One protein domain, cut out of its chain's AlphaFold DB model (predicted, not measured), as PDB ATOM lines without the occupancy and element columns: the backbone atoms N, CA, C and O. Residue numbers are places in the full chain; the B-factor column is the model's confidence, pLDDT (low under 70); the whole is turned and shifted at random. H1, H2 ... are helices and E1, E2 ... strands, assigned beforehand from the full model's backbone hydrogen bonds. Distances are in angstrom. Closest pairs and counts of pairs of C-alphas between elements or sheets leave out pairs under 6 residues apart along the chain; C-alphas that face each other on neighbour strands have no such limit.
ATOM      1  N   GLY A  10       3.399  20.282 -27.809       75.88
ATOM      2  CA  GLY A  10       2.226  21.022 -28.272       75.88
ATOM      3  C   GLY A  10       1.849  22.244 -27.425       75.88
ATOM      4  O   GLY A  10       1.013  23.029 -27.857       75.88
ATOM      5  N   LEU A  11       2.456  22.441 -26.245       79.19
ATOM      6  CA  LEU A  11       2.339  23.693 -25.481       79.19
ATOM      7  C   LEU A  11       3.301  24.786 -25.964       79.19
ATOM      8  O   LEU A  11       3.179  25.923 -25.521       79.19
ATOM      9  N   ARG A  12       4.282  24.440 -26.806       82.50
ATOM     10  CA  ARG A  12       5.314  25.360 -27.313       82.50
ATOM     11  C   ARG A  12       5.355  25.446 -28.828       82.50
ATOM     12  O   ARG A  12       5.811  26.454 -29.345       82.50
ATOM     13  N   VAL A  13       4.940  24.390 -29.520       83.19
ATOM     14  CA  VAL A  13       4.877  24.334 -30.981       83.19
ATOM     15  C   VAL A  13       3.425  24.201 -31.394       83.19
ATOM     16  O   VAL A  13       2.754  23.230 -31.039       83.19
ATOM     17  N   THR A  14       2.945  25.172 -32.156       83.75
ATOM     18  CA  THR A  14       1.586  25.187 -32.700       83.75
ATOM     19  C   THR A  14       1.624  25.306 -34.218       83.75
ATOM     20  O   THR A  14       2.663  25.601 -34.802       83.75
ATOM     21  N   LEU A  15       0.498  25.017 -34.874       81.12
ATOM     22  CA  LEU A  15       0.368  25.230 -36.312       81.12
ATOM     23  C   LEU A  15      -0.280  26.571 -36.606       81.12
ATOM     24  O   LEU A  15      -1.375  26.867 -36.115       81.12
ATOM     25  N   SER A  16       0.342  27.313 -37.514       73.06
ATOM     26  CA  SER A  16      -0.238  28.532 -38.049       73.06
ATOM     27  C   SER A  16      -1.476  28.212 -38.895       73.06
ATOM     28  O   SER A  16      -1.417  27.491 -39.895       73.06
ATOM     29  N   ARG A  17      -2.636  28.775 -38.528       58.41
ATOM     30  CA  ARG A  17      -3.916  28.551 -39.242       58.41
ATOM     31  C   ARG A  17      -3.956  29.148 -40.655       58.41
ATOM     32  O   ARG A  17      -4.902  28.882 -41.392       58.41
ATOM     33  N   ARG A  18      -2.979  29.979 -41.030       60.41
ATOM     34  CA  ARG A  18      -3.016  30.786 -42.263       60.41
ATOM     35  C   ARG A  18      -2.543  30.043 -43.521       60.41
ATOM     36  O   ARG A  18      -2.819  30.500 -44.619       60.41
ATOM     37  N   TYR A  19      -1.955  28.856 -43.380       58.81
ATOM     38  CA  TYR A  19      -1.347  28.090 -44.484       58.81
ATOM     39  C   TYR A  19      -2.310  27.238 -45.332       58.81
ATOM     40  O   TYR A  19      -1.884  26.552 -46.254       58.81
ATOM     41  N   SER A 262      10.705  20.835 -54.964       70.19
ATOM     42  CA  SER A 262      11.959  20.435 -54.316       70.19
ATOM     43  C   SER A 262      11.702  19.994 -52.870       70.19
ATOM     44  O   SER A 262      10.687  20.329 -52.252       70.19
ATOM     45  N   LEU A 263      12.582  19.143 -52.331       76.50
ATOM     46  CA  LEU A 263      12.493  18.749 -50.918       76.50
ATOM     47  C   LEU A 263      12.715  19.978 -50.036       76.50
ATOM     48  O   LEU A 263      11.971  20.216 -49.097       76.50
ATOM     49  N   GLU A 264      13.665  20.813 -50.428       76.69
ATOM     50  CA  GLU A 264      13.940  22.112 -49.835       76.69
ATOM     51  C   GLU A 264      12.698  23.019 -49.754       76.69
ATOM     52  O   GLU A 264      12.425  23.574 -48.691       76.69
ATOM     53  N   GLN A 265      11.883  23.112 -50.814       76.56
ATOM     54  CA  GLN A 265      10.622  23.867 -50.788       76.56
ATOM     55  C   GLN A 265       9.660  23.315 -49.735       76.56
ATOM     56  O   GLN A 265       9.041  24.076 -48.996       76.56
ATOM     57  N   THR A 266       9.561  21.992 -49.632       81.50
ATOM     58  CA  THR A 266       8.728  21.350 -48.611       81.50
ATOM     59  C   THR A 266       9.202  21.695 -47.202       81.50
ATOM     60  O   THR A 266       8.384  22.032 -46.350       81.50
ATOM     61  N   LEU A 267      10.513  21.655 -46.960       86.31
ATOM     62  CA  LEU A 267      11.085  22.023 -45.668       86.31
ATOM     63  C   LEU A 267      10.741  23.477 -45.312       86.31
ATOM     64  O   LEU A 267      10.251  23.727 -44.216       86.31
ATOM     65  N   HIS A 268      10.884  24.419 -46.245       83.00
ATOM     66  CA  HIS A 268      10.518  25.823 -46.014       83.00
ATOM     67  C   HIS A 268       9.030  26.009 -45.693       83.00
ATOM     68  O   HIS A 268       8.678  26.784 -44.806       83.00
ATOM     69  N   LEU A 269       8.148  25.280 -46.381       81.69
ATOM     70  CA  LEU A 269       6.711  25.332 -46.115       81.69
ATOM     71  C   LEU A 269       6.356  24.784 -44.732       81.69
ATOM     72  O   LEU A 269       5.538  25.378 -44.034       81.69
ATOM     73  N   VAL A 270       6.979  23.675 -44.324       88.25
ATOM     74  CA  VAL A 270       6.765  23.096 -42.993       88.25
ATOM     75  C   VAL A 270       7.320  24.016 -41.907       88.25
ATOM     76  O   VAL A 270       6.619  24.268 -40.933       88.25
ATOM     77  N   ALA A 271       8.523  24.561 -42.096       88.81
ATOM     78  CA  ALA A 271       9.141  25.508 -41.171       88.81
ATOM     79  C   ALA A 271       8.266  26.753 -40.967       88.81
ATOM     80  O   ALA A 271       8.026  27.155 -39.837       88.81
ATOM     81  N   GLY A 272       7.716  27.321 -42.045       83.81
ATOM     82  CA  GLY A 272       6.811  28.471 -41.945       83.81
ATOM     83  C   GLY A 272       5.480  28.157 -41.251       83.81
ATOM     84  O   GLY A 272       4.859  29.040 -40.667       83.81
ATOM     85  N   ALA A 273       5.033  26.902 -41.292       85.75
ATOM     86  CA  ALA A 273       3.768  26.495 -40.692       85.75
ATOM     87  C   ALA A 273       3.858  26.183 -39.194       85.75
ATOM     88  O   ALA A 273       2.820  26.161 -38.522       85.75
ATOM     89  N   LEU A 274       5.061  25.919 -38.684       88.56
ATOM     90  CA  LEU A 274       5.326  25.632 -37.281       88.56
ATOM     91  C   LEU A 274       5.669  26.930 -36.544       88.56
ATOM     92  O   LEU A 274       6.631  27.617 -36.864       88.56
ATOM     93  N   GLU A 275       4.878  27.261 -35.528       87.19
ATOM     94  CA  GLU A 275       5.091  28.440 -34.691       87.19
ATOM     95  C   GLU A 275       5.581  28.011 -33.308       87.19
ATOM     96  O   GLU A 275       4.897  27.263 -32.601       87.19
ATOM     97  N   ALA A 276       6.762  28.500 -32.925       86.88
ATOM     98  CA  ALA A 276       7.365  28.256 -31.621       86.88
ATOM     99  C   ALA A 276       7.164  29.454 -30.680       86.88
ATOM    100  O   ALA A 276       7.814  30.490 -30.843       86.88
ATOM    101  N   ASP A 277       6.316  29.294 -29.663       83.75
ATOM    102  CA  ASP A 277       6.104  30.294 -28.613       83.75
ATOM    103  C   ASP A 277       6.212  29.655 -27.210       83.75
ATOM    104  O   ASP A 277       5.381  28.820 -26.841       83.75
ATOM    105  N   PRO A 278       7.238  29.999 -26.405       85.00
ATOM    106  CA  PRO A 278       8.349  30.903 -26.720       85.00
ATOM    107  C   PRO A 278       9.342  30.284 -27.715       85.00
ATOM    108  O   PRO A 278       9.391  29.065 -27.896       85.00
ATOM    109  N   SER A 279      10.202  31.128 -28.299       87.00
ATOM    110  CA  SER A 279      11.246  30.681 -29.231       87.00
ATOM    111  C   SER A 279      12.121  29.559 -28.656       87.00
ATOM    112  O   SER A 279      12.416  29.502 -27.455       87.00
ATOM    113  N   HIS A 280      12.564  28.651 -29.531       90.25
ATOM    114  CA  HIS A 280      13.374  27.499 -29.140       90.25
ATOM    115  C   HIS A 280      14.647  27.909 -28.405       90.25
ATOM    116  O   HIS A 280      15.323  28.860 -28.791       90.25
ATOM    117  N   THR A 281      15.026  27.162 -27.369       90.75
ATOM    118  CA  THR A 281      16.259  27.421 -26.617       90.75
ATOM    119  C   THR A 281      17.499  27.151 -27.474       90.75
ATOM    120  O   THR A 281      17.461  26.367 -28.423       90.75
ATOM    121  N   ARG A 282      18.641  27.764 -27.129       92.00
ATOM    122  CA  ARG A 282      19.910  27.552 -27.852       92.00
ATOM    123  C   ARG A 282      20.277  26.064 -28.023       92.00
ATOM    124  O   ARG A 282      20.598  25.698 -29.148       92.00
ATOM    125  N   PRO A 283      20.170  25.194 -26.995       93.56
ATOM    126  CA  PRO A 283      20.445  23.768 -27.166       93.56
ATOM    127  C   PRO A 283      19.567  23.082 -28.219       93.56
ATOM    128  O   PRO A 283      20.080  22.265 -28.977       93.56
ATOM    129  N   VAL A 284      18.274  23.431 -28.298       91.00
ATOM    130  CA  VAL A 284      17.352  22.881 -29.309       91.00
ATOM    131  C   VAL A 284      17.761  23.341 -30.702       91.00
ATOM    132  O   VAL A 284      17.888  22.513 -31.597       91.00
ATOM    133  N   ARG A 285      18.047  24.637 -30.877       92.25
ATOM    134  CA  ARG A 285      18.487  25.183 -32.171       92.25
ATOM    135  C   ARG A 285      19.793  24.546 -32.649       92.25
ATOM    136  O   ARG A 285      19.898  24.165 -33.809       92.25
ATOM    137  N   ASP A 286      20.767  24.399 -31.753       93.62
ATOM    138  CA  ASP A 286      22.068  23.810 -32.080       93.62
ATOM    139  C   ASP A 286      21.947  22.305 -32.382       93.62
ATOM    140  O   ASP A 286      22.638  21.799 -33.262       93.62
ATOM    141  N   ALA A 287      21.064  21.583 -31.679       94.31
ATOM    142  CA  ALA A 287      20.786  20.174 -31.957       94.31
ATOM    143  C   ALA A 287      20.059  19.980 -33.295       94.31
ATOM    144  O   ALA A 287      20.452  19.113 -34.069       94.31
ATOM    145  N   ALA A 288      19.050  20.805 -33.584       93.81
ATOM    146  CA  ALA A 288      18.324  20.761 -34.848       93.81
ATOM    147  C   ALA A 288      19.253  21.058 -36.033       93.81
ATOM    148  O   ALA A 288      19.262  20.302 -37.000       93.81
ATOM    149  N   ARG A 289      20.104  22.088 -35.929       92.69
ATOM    150  CA  ARG A 289      21.084  22.407 -36.976       92.69
ATOM    151  C   ARG A 289      22.007  21.223 -37.274       92.69
ATOM    152  O   ARG A 289      22.090  20.817 -38.427       92.69
ATOM    153  N   ARG A 290      22.622  20.626 -36.243       93.50
ATOM    154  CA  ARG A 290      23.489  19.444 -36.411       93.50
ATOM    155  C   ARG A 290      22.756  18.281 -37.073       93.50
ATOM    156  O   ARG A 290      23.280  17.681 -37.998       93.50
ATOM    157  N   LEU A 291      21.529  18.001 -36.633       94.38
ATOM    158  CA  LEU A 291      20.732  16.899 -37.167       94.38
ATOM    159  C   LEU A 291      20.437  17.067 -38.667       94.38
ATOM    160  O   LEU A 291      20.502  16.102 -39.428       94.38
ATOM    161  N   PHE A 292      20.111  18.285 -39.105       92.75
ATOM    162  CA  PHE A 292      19.875  18.570 -40.520       92.75
ATOM    163  C   PHE A 292      21.177  18.577 -41.333       92.75
ATOM    164  O   PHE A 292      21.190  18.021 -42.428       92.75
ATOM    165  N   GLU A 293      22.275  19.118 -40.799       90.44
ATOM    166  CA  GLU A 293      23.604  19.051 -41.429       90.44
ATOM    167  C   GLU A 293      24.055  17.595 -41.653       90.44
ATOM    168  O   GLU A 293      24.470  17.239 -42.758       90.44
ATOM    169  N   GLU A 294      23.908  16.727 -40.647       91.56
ATOM    170  CA  GLU A 294      24.190  15.288 -40.756       91.56
ATOM    171  C   GLU A 294      23.317  14.625 -41.833       91.56
ATOM    172  O   GLU A 294      23.807  13.848 -42.655       91.56
ATOM    173  N   ALA A 295      22.027  14.968 -41.899       90.75
ATOM    174  CA  ALA A 295      21.124  14.428 -42.914       90.75
ATOM    175  C   ALA A 295      21.560  14.776 -44.353       90.75
ATOM    176  O   ALA A 295      21.396  13.946 -45.252       90.75
ATOM    177  N   PHE A 296      22.145  15.959 -44.579       86.31
ATOM    178  CA  PHE A 296      22.757  16.315 -45.866       86.31
ATOM    179  C   PHE A 296      24.023  15.514 -46.150       86.31
ATOM    180  O   PHE A 296      24.172  14.989 -47.253       86.31
ATOM    181  N   GLN A 297      24.914  15.369 -45.165       86.88
ATOM    182  CA  GLN A 297      26.145  14.582 -45.318       86.88
ATOM    183  C   GLN A 297      25.854  13.125 -45.697       86.88
ATOM    184  O   GLN A 297      26.591  12.520 -46.474       86.88
ATOM    185  N   HIS A 298      24.749  12.574 -45.194       88.25
ATOM    186  CA  HIS A 298      24.289  11.225 -45.513       88.25
ATOM    187  C   HIS A 298      23.426  11.129 -46.784       88.25
ATOM    188  O   HIS A 298      22.960  10.040 -47.114       88.25
ATOM    189  N   GLY A 299      23.171  12.237 -47.490       83.56
ATOM    190  CA  GLY A 299      22.340  12.258 -48.700       83.56
ATOM    191  C   GLY A 299      20.851  11.982 -48.453       83.56
ATOM    192  O   GLY A 299      20.128  11.621 -49.379       83.56
ATOM    193  N   THR A 300      20.380  12.131 -47.209       82.31
ATOM    194  CA  THR A 300      18.956  11.980 -46.851       82.31
ATOM    195  C   THR A 300      18.132  13.177 -47.331       82.31
ATOM    196  O   THR A 300      16.959  13.027 -47.672       82.31
ATOM    197  N   LEU A 301      18.748  14.362 -47.363       82.38
ATOM    198  CA  LEU A 301      18.181  15.592 -47.912       82.38
ATOM    199  C   LEU A 301      18.992  16.048 -49.136       82.38
ATOM    200  O   LEU A 301      20.186  15.778 -49.233       82.38
ATOM    201  N   GLY A 302      18.335  16.751 -50.058       75.44
ATOM    202  CA  GLY A 302      18.964  17.436 -51.190       75.44
ATOM    203  C   GLY A 302      18.529  18.902 -51.238       75.44
ATOM    204  O   GLY A 302      17.499  19.244 -50.657       75.44
ATOM    205  N   GLY A 303      19.301  19.743 -51.927       76.25
ATOM    206  CA  GLY A 303      19.147  21.206 -51.931       76.25
ATOM    207  C   GLY A 303      20.407  21.898 -51.416       76.25
ATOM    208  O   GLY A 303      21.455  21.253 -51.319       76.25
ATOM    209  N   ASP A 304      20.300  23.185 -51.081       80.62
ATOM    210  CA  ASP A 304      21.389  23.939 -50.451       80.62
ATOM    211  C   ASP A 304      21.440  23.668 -48.925       80.62
ATOM    212  O   ASP A 304      20.483  23.979 -48.202       80.62
ATOM    213  N   PRO A 305      22.541  23.091 -48.393       82.06
ATOM    214  CA  PRO A 305      22.695  22.864 -46.958       82.06
ATOM    215  C   PRO A 305      22.625  24.147 -46.124       82.06
ATOM    216  O   PRO A 305      22.146  24.104 -44.990       82.06
ATOM    217  N   ALA A 306      23.097  25.280 -46.654       82.12
ATOM    218  CA  ALA A 306      23.102  26.552 -45.939       82.12
ATOM    219  C   ALA A 306      21.676  27.087 -45.741       82.12
ATOM    220  O   ALA A 306      21.338  27.529 -44.640       82.12
ATOM    221  N   ASP A 307      20.830  26.975 -46.768       81.19
ATOM    222  CA  ASP A 307      19.429  27.400 -46.709       81.19
ATOM    223  C   ASP A 307      18.634  26.554 -45.709       81.19
ATOM    224  O   ASP A 307      17.924  27.084 -44.852       81.19
ATOM    225  N   VAL A 308      18.801  25.227 -45.725       81.94
ATOM    226  CA  VAL A 308      18.102  24.365 -44.757       81.94
ATOM    227  C   VAL A 308      18.641  24.541 -43.337       81.94
ATOM    228  O   VAL A 308      17.863  24.527 -42.384       81.94
ATOM    229  N   ALA A 309      19.947  24.762 -43.163       84.69
ATOM    230  CA  ALA A 309      20.523  25.063 -41.853       84.69
ATOM    231  C   ALA A 309      19.950  26.356 -41.239       84.69
ATOM    232  O   ALA A 309      19.895  26.469 -40.008       84.69
ATOM    233  N   ALA A 310      19.498  27.306 -42.068       86.69
ATOM    234  CA  ALA A 310      18.850  28.535 -41.616       86.69
ATOM    235  C   ALA A 310      17.460  28.285 -41.007       86.69
ATOM    236  O   ALA A 310      17.120  28.930 -40.017       86.69
ATOM    237  N   ILE A 311      16.702  27.316 -41.535       89.19
ATOM    238  CA  ILE A 311      15.344  26.961 -41.071       89.19
ATOM    239  C   ILE A 311      15.295  25.715 -40.169       89.19
ATOM    240  O   ILE A 311      14.233  25.333 -39.685       89.19
ATOM    241  N   ALA A 312      16.431  25.051 -39.923       91.88
ATOM    242  CA  ALA A 312      16.487  23.762 -39.225       91.88
ATOM    243  C   ALA A 312      15.841  23.787 -37.831       91.88
ATOM    244  O   ALA A 312      15.208  22.818 -37.417       91.88
ATOM    245  N   ALA A 313      15.990  24.895 -37.102       91.69
ATOM    246  CA  ALA A 313      15.375  25.058 -35.789       91.69
ATOM    247  C   ALA A 313      13.843  25.107 -35.862       91.69
ATOM    248  O   ALA A 313      13.192  24.537 -34.991       91.69
ATOM    249  N   ASP A 314      13.295  25.735 -36.898       91.12
ATOM    250  CA  ASP A 314      11.854  25.939 -37.086       91.12
ATOM    251  C   ASP A 314      11.152  24.656 -37.563       91.12
ATOM    252  O   ASP A 314       9.935  24.530 -37.501       91.12
ATOM    253  N   LEU A 315      11.927  23.657 -37.992       91.94
ATOM    254  CA  LEU A 315      11.439  22.319 -38.325       91.94
ATOM    255  C   LEU A 315      11.253  21.422 -37.097       91.94
ATOM    256  O   LEU A 315      10.701  20.327 -37.220       91.94
ATOM    257  N   TYR A 316      11.695  21.846 -35.911       91.88
ATOM    258  CA  TYR A 316      11.443  21.105 -34.680       91.88
ATOM    259  C   TYR A 316       9.925  20.973 -34.438       91.88
ATOM    260  O   TYR A 316       9.197  21.958 -34.539       91.88
ATOM    261  N   PRO A 317       9.410  19.784 -34.069       91.62
ATOM    262  CA  PRO A 317      10.125  18.582 -33.617       91.62
ATOM    263  C   PRO A 317      10.339  17.497 -34.689       91.62
ATOM    264  O   PRO A 317      10.548  16.332 -34.350       91.62
ATOM    265  N   LEU A 318      10.239  17.826 -35.977       92.12
ATOM    266  CA  LEU A 318      10.284  16.840 -37.054       92.12
ATOM    267  C   LEU A 318      11.718  16.400 -37.375       92.12
ATOM    268  O   LEU A 318      12.625  17.209 -37.557       92.12
ATOM    269  N   HIS A 319      11.908  15.087 -37.496       91.94
ATOM    270  CA  HIS A 319      13.182  14.498 -37.901       91.94
ATOM    271  C   HIS A 319      13.376  14.601 -39.432       91.94
ATOM    272  O   HIS A 319      12.426  14.309 -40.168       91.94
ATOM    273  N   PRO A 320      14.589  14.899 -39.950       92.12
ATOM    274  CA  PRO A 320      14.859  15.006 -41.390       92.12
ATOM    275  C   PRO A 320      14.378  13.807 -42.218       92.12
ATOM    276  O   PRO A 320      13.735  13.974 -43.249       92.12
ATOM    277  N   ALA A 321      14.619  12.584 -41.736       90.62
ATOM    278  CA  ALA A 321      14.163  11.360 -42.404       90.62
ATOM    279  C   ALA A 321      12.627  11.256 -42.515       90.62
ATOM    280  O   ALA A 321      12.108  10.773 -43.526       90.62
ATOM    281  N   ALA A 322      11.894  11.727 -41.498       90.31
ATOM    282  CA  ALA A 322      10.434  11.754 -41.521       90.31
ATOM    283  C   ALA A 322       9.931  12.761 -42.561       90.31
ATOM    284  O   ALA A 322       9.040  12.434 -43.339       90.31
ATOM    285  N   LEU A 323      10.554  13.942 -42.639       89.69
ATOM    286  CA  LEU A 323      10.247  14.956 -43.651       89.69
ATOM    287  C   LEU A 323      10.566  14.478 -45.070       89.69
ATOM    288  O   LEU A 323       9.739  14.635 -45.967       89.69
ATOM    289  N   ALA A 324      11.718  13.837 -45.277       88.06
ATOM    290  CA  ALA A 324      12.089  13.262 -46.567       88.06
ATOM    291  C   ALA A 324      11.064  12.208 -47.018       88.06
ATOM    292  O   ALA A 324      10.576  12.247 -48.148       88.06
ATOM    293  N   THR A 325      10.669  11.314 -46.107       87.62
ATOM    294  CA  THR A 325       9.679  10.266 -46.386       87.62
ATOM    295  C   THR A 325       8.296  10.856 -46.645       87.62
ATOM    296  O   THR A 325       7.648  10.474 -47.618       87.62
ATOM    297  N   LEU A 326       7.863  11.821 -45.829       85.81
ATOM    298  CA  LEU A 326       6.604  12.539 -46.009       85.81
ATOM    299  C   LEU A 326       6.555  13.214 -47.382       85.81
ATOM    300  O   LEU A 326       5.560  13.088 -48.086       85.81
ATOM    301  N   THR A 327       7.645  13.861 -47.792       81.31
ATOM    302  CA  THR A 327       7.744  14.537 -49.090       81.31
ATOM    303  C   THR A 327       7.637  13.542 -50.246       81.31
ATOM    304  O   THR A 327       6.881  13.757 -51.192       81.31
ATOM    305  N   VAL A 328       8.361  12.420 -50.180       81.56
ATOM    306  CA  VAL A 328       8.299  11.376 -51.219       81.56
ATOM    307  C   VAL A 328       6.904  10.750 -51.291       81.56
ATOM    308  O   VAL A 328       6.385  10.534 -52.388       81.56
ATOM    309  N   ALA A 329       6.281  10.481 -50.142       82.69
ATOM    310  CA  ALA A 329       4.931   9.933 -50.070       82.69
ATOM    311  C   ALA A 329       3.891  10.917 -50.625       82.69
ATOM    312  O   ALA A 329       3.078  10.530 -51.464       82.69
ATOM    313  N   ALA A 330       3.961  12.190 -50.226       77.88
ATOM    314  CA  ALA A 330       3.066  13.247 -50.688       77.88
ATOM    315  C   ALA A 330       3.142  13.439 -52.207       77.88
ATOM    316  O   ALA A 330       2.105  13.560 -52.854       77.88
ATOM    317  N   ARG A 331       4.347  13.372 -52.789       71.69
ATOM    318  CA  ARG A 331       4.544  13.430 -54.249       71.69
ATOM    319  C   ARG A 331       3.945  12.244 -54.995       71.69
ATOM    320  O   ARG A 331       3.464  12.408 -56.108       71.69
ATOM    321  N   ARG A 332       4.034  11.037 -54.429       71.56
ATOM    322  CA  ARG A 332       3.578   9.812 -55.108       71.56
ATOM    323  C   ARG A 332       2.080   9.562 -54.971       71.56
ATOM    324  O   ARG A 332       1.505   8.945 -55.858       71.56
ATOM    325  N   LEU A 333       1.479   9.962 -53.851       64.75
ATOM    326  CA  LEU A 333       0.146   9.502 -53.450       64.75
ATOM    327  C   LEU A 333      -0.911  10.613 -53.388       64.75
ATOM    328  O   LEU A 333      -2.085  10.302 -53.196       64.75
ATOM    329  N   GLY A 334      -0.543  11.889 -53.541       59.03
ATOM    330  CA  GLY A 334      -1.496  12.985 -53.385       59.03
ATOM    331  C   GLY A 334      -1.079  14.298 -54.044       59.03
ATOM    332  O   GLY A 334      -0.165  14.365 -54.856       59.03
ATOM    333  N   GLN A 335      -1.798  15.365 -53.689       61.56
ATOM    334  CA  GLN A 335      -1.393  16.740 -53.991       61.56
ATOM    335  C   GLN A 335      -0.359  17.143 -52.944       61.56
ATOM    336  O   GLN A 335      -0.683  17.118 -51.754       61.56
ATOM    337  N   ASN A 336       0.865  17.452 -53.374       68.62
ATOM    338  CA  ASN A 336       2.051  17.506 -52.519       68.62
ATOM    339  C   ASN A 336       1.836  18.364 -51.254       68.62
ATOM    340  O   ASN A 336       1.683  17.822 -50.159       68.62
ATOM    341  N   GLU A 337       1.665  19.679 -51.412       71.38
ATOM    342  CA  GLU A 337       1.447  20.607 -50.293       71.38
ATOM    343  C   GLU A 337       0.224  20.232 -49.440       71.38
ATOM    344  O   GLU A 337       0.312  20.142 -48.215       71.38
ATOM    345  N   ARG A 338      -0.921  19.928 -50.069       72.31
ATOM    346  CA  ARG A 338      -2.163  19.597 -49.346       72.31
ATOM    347  C   ARG A 338      -2.012  18.348 -48.472       72.31
ATOM    348  O   ARG A 338      -2.566  18.305 -47.377       72.31
ATOM    349  N   SER A 339      -1.270  17.348 -48.938       80.88
ATOM    350  CA  SER A 339      -1.048  16.098 -48.198       80.88
ATOM    351  C   SER A 339      -0.145  16.325 -46.989       80.88
ATOM    352  O   SER A 339      -0.411  15.809 -45.905       80.88
ATOM    353  N   ILE A 340       0.884  17.157 -47.154       83.81
ATOM    354  CA  ILE A 340       1.806  17.536 -46.081       83.81
ATOM    355  C   ILE A 340       1.065  18.314 -44.996       83.81
ATOM    356  O   ILE A 340       1.148  17.962 -43.820       83.81
ATOM    357  N   PHE A 341       0.265  19.313 -45.374       80.12
ATOM    358  CA  PHE A 341      -0.544  20.060 -44.411       80.12
ATOM    359  C   PHE A 341      -1.633  19.205 -43.759       80.12
ATOM    360  O   PHE A 341      -1.891  19.360 -42.566       80.12
ATOM    361  N   GLY A 342      -2.217  18.257 -44.495       83.12
ATOM    362  CA  GLY A 342      -3.118  17.254 -43.930       83.12
ATOM    363  C   GLY A 342      -2.444  16.424 -42.833       83.12
ATOM    364  O   GLY A 342      -3.005  16.273 -41.748       83.12
ATOM    365  N   PHE A 343      -1.212  15.957 -43.065       86.69
ATOM    366  CA  PHE A 343      -0.415  15.253 -42.052       86.69
ATOM    367  C   PHE A 343      -0.110  16.127 -40.827       86.69
ATOM    368  O   PHE A 343      -0.201  15.654 -39.691       86.69
ATOM    369  N   LEU A 344       0.226  17.403 -41.036       87.00
ATOM    370  CA  LEU A 344       0.499  18.325 -39.934       87.00
ATOM    371  C   LEU A 344      -0.753  18.550 -39.066       87.00
ATOM    372  O   LEU A 344      -0.654  18.610 -37.841       87.00
ATOM    373  N   GLN A 345      -1.937  18.640 -39.673       83.75
ATOM    374  CA  GLN A 345      -3.182  18.984 -38.975       83.75
ATOM    375  C   GLN A 345      -3.928  17.792 -38.374       83.75
ATOM    376  O   GLN A 345      -4.746  17.982 -37.474       83.75
ATOM    377  N   THR A 346      -3.695  16.575 -38.866       82.50
ATOM    378  CA  THR A 346      -4.503  15.423 -38.460       82.50
ATOM    379  C   THR A 346      -4.279  15.016 -36.999       82.50
ATOM    380  O   THR A 346      -3.150  14.962 -36.504       82.50
ATOM    381  N   LEU A 347      -5.382  14.687 -36.315       82.19
ATOM    382  CA  LEU A 347      -5.414  14.085 -34.972       82.19
ATOM    383  C   LEU A 347      -5.445  12.544 -35.017       82.19
ATOM    384  O   LEU A 347      -5.563  11.882 -33.977       82.19
ATOM    385  N   GLU A 348      -5.352  11.959 -36.213       85.56
ATOM    386  CA  GLU A 348      -5.297  10.511 -36.401       85.56
ATOM    387  C   GLU A 348      -4.066   9.874 -35.721       85.56
ATOM    388  O   GLU A 348      -3.088  10.557 -35.384       85.56
ATOM    389  N   PRO A 349      -4.092   8.552 -35.452       82.00
ATOM    390  CA  PRO A 349      -2.915   7.825 -34.982       82.00
ATOM    391  C   PRO A 349      -1.694   8.097 -35.873       82.00
ATOM    392  O   PRO A 349      -1.797   8.071 -37.093       82.00
ATOM    393  N   SER A 350      -0.540   8.365 -35.254       83.00
ATOM    394  CA  SER A 350       0.714   8.739 -35.937       83.00
ATOM    395  C   SER A 350       0.693  10.077 -36.700       83.00
ATOM    396  O   SER A 350       1.666  10.396 -37.379       83.00
ATOM    397  N   GLY A 351      -0.365  10.883 -36.556       84.88
ATOM    398  CA  GLY A 351      -0.417  12.265 -37.036       84.88
ATOM    399  C   GLY A 351       0.418  13.230 -36.192       84.88
ATOM    400  O   GLY A 351       0.655  12.990 -35.002       84.88
ATOM    401  N   PHE A 352       0.827  14.352 -36.788       87.75
ATOM    402  CA  PHE A 352       1.684  15.333 -36.118       87.75
ATOM    403  C   PHE A 352       1.039  15.931 -34.862       87.75
ATOM    404  O   PHE A 352       1.679  15.949 -33.813       87.75
ATOM    405  N   GLN A 353      -0.237  16.344 -34.920       85.75
ATOM    406  CA  GLN A 353      -0.925  16.909 -33.747       85.75
ATOM    407  C   GLN A 353      -0.925  15.933 -32.569       85.75
ATOM    408  O   GLN A 353      -0.693  16.316 -31.424       85.75
ATOM    409  N   ARG A 354      -1.140  14.645 -32.845       85.12
ATOM    410  CA  ARG A 354      -1.149  13.615 -31.807       85.12
ATOM    411  C   ARG A 354       0.247  13.322 -31.262       85.12
ATOM    412  O   ARG A 354       0.366  12.974 -30.090       85.12
ATOM    413  N   PHE A 355       1.283  13.447 -32.092       86.94
ATOM    414  CA  PHE A 355       2.677  13.342 -31.669       86.94
ATOM    415  C   PHE A 355       3.042  14.467 -30.693       86.94
ATOM    416  O   PHE A 355       3.467  14.175 -29.577       86.94
ATOM    417  N   VAL A 356       2.781  15.729 -31.055       86.69
ATOM    418  CA  VAL A 356       3.132  16.884 -30.206       86.69
ATOM    419  C   VAL A 356       2.283  17.000 -28.938       86.69
ATOM    420  O   VAL A 356       2.710  17.619 -27.975       86.69
ATOM    421  N   GLN A 357       1.081  16.420 -28.904       83.69
ATOM    422  CA  GLN A 357       0.260  16.381 -27.688       83.69
ATOM    423  C   GLN A 357       0.691  15.287 -26.696       83.69
ATOM    424  O   GLN A 357       0.319  15.358 -25.526       83.69
ATOM    425  N   LYS A 358       1.406  14.251 -27.160       77.31
ATOM    426  CA  LYS A 358       1.806  13.093 -26.343       77.31
ATOM    427  C   LYS A 358       3.218  13.194 -25.771       77.31
ATOM    428  O   LYS A 358       3.431  12.696 -24.669       77.31
ATOM    429  N   MET A 359       4.161  13.724 -26.550       63.38
ATOM    430  CA  MET A 359       5.524  14.056 -26.114       63.38
ATOM    431  C   MET A 359       5.555  15.478 -25.594       63.38
ATOM    432  O   MET A 359       6.309  15.742 -24.637       63.38
TER     433      MET A 359
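What this domain is: This is residues 10 to 19 and 262 to 359 of the 359 residues of the protein "AAA domain-containing protein" of Hansschlegelia zhihuaiae (UniProt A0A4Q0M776). What shape do these atoms make? They make a rounded body of helices, with H1 and H4 in the middle about perpendicular to each other, the helical hairpin of H2 and H3 packed on one side, and H5, which packs on H4 and leads on to H6, on the other. The short strands E1 and E2 make a two-strand ribbon by the last residues of H1. What are its parts and size? The printed part has 108 residues with six named helices and two named strands, in the order E1 H1 E2 H2 H3 H4 H5 H6; the sheet, E1 - E2, is antiparallel and the class is mostly helix. It is compact, with a radius of gyration of the C-alphas of 13.2 A and spans of 35 by 32 by 24 A.

How they stand to each other: How do the strands pair? E1, residues 13 to 15, and E2, residues 274 to 276, are antiparallel neighbours, with N 14 and O 275 within hydrogen-bond range at 2.9 A. What does the first helix touch? H1, residues 263 to 273, touches H3, residues 305 to 311, at a shallow tilt of 14 degrees, the same way; their closest C-alphas, of Ala 271 and Ile 311, are 6.4 A apart. H3 forms a helical hairpin with H2, residues 282 to 297, at a shallow tilt of 31 degrees, opposite ways; their closest C-alphas, of Arg 289 and Ala 309, are 5.6 A apart. Which helix is the hub? H4, residues 320 to 333, touches H1, about perpendicular at 75 degrees, closest at the C-alphas of Leu 263 and Thr 327, 6.6 A; H2, closest at Phe 292 and Pro 320, 6.2 A; and H5, residues 336 to 345, closest at Ala 330 and Asn 336, 4.7 A. H5 and H6, residues 352 to 358, touch only at the corner, the C-alphas of Leu 344 and Phe 352 being 5.0 A apart. Are the helix backbones complete? Every O i to N i+4 pair is within hydrogen-bond range in H1, H2, H4, H5 and H6, and 2 of 3 in H3.

Where its parts are: Where does the first element begin and the last end? E1 begins at C-alpha 13, (4.877, 24.334, -30.981), and H6 ends at C-alpha 358, (1.806, 13.093, -26.343). How long are the longer helices? From first to last C-alpha H2 measures 22.6 A, H4 19.8 A, H1 15.5 A and H5 14.6 A.

The domain as a whole: Is the printed part cut? Residues 20 to 261 are not printed, and C-alphas 19 and 262 are 18.2 A apart. Of the links printed whole, none is long. Where is confidence low? Residues 17 to 19, 333 to 336 and 359 have pLDDT under 70.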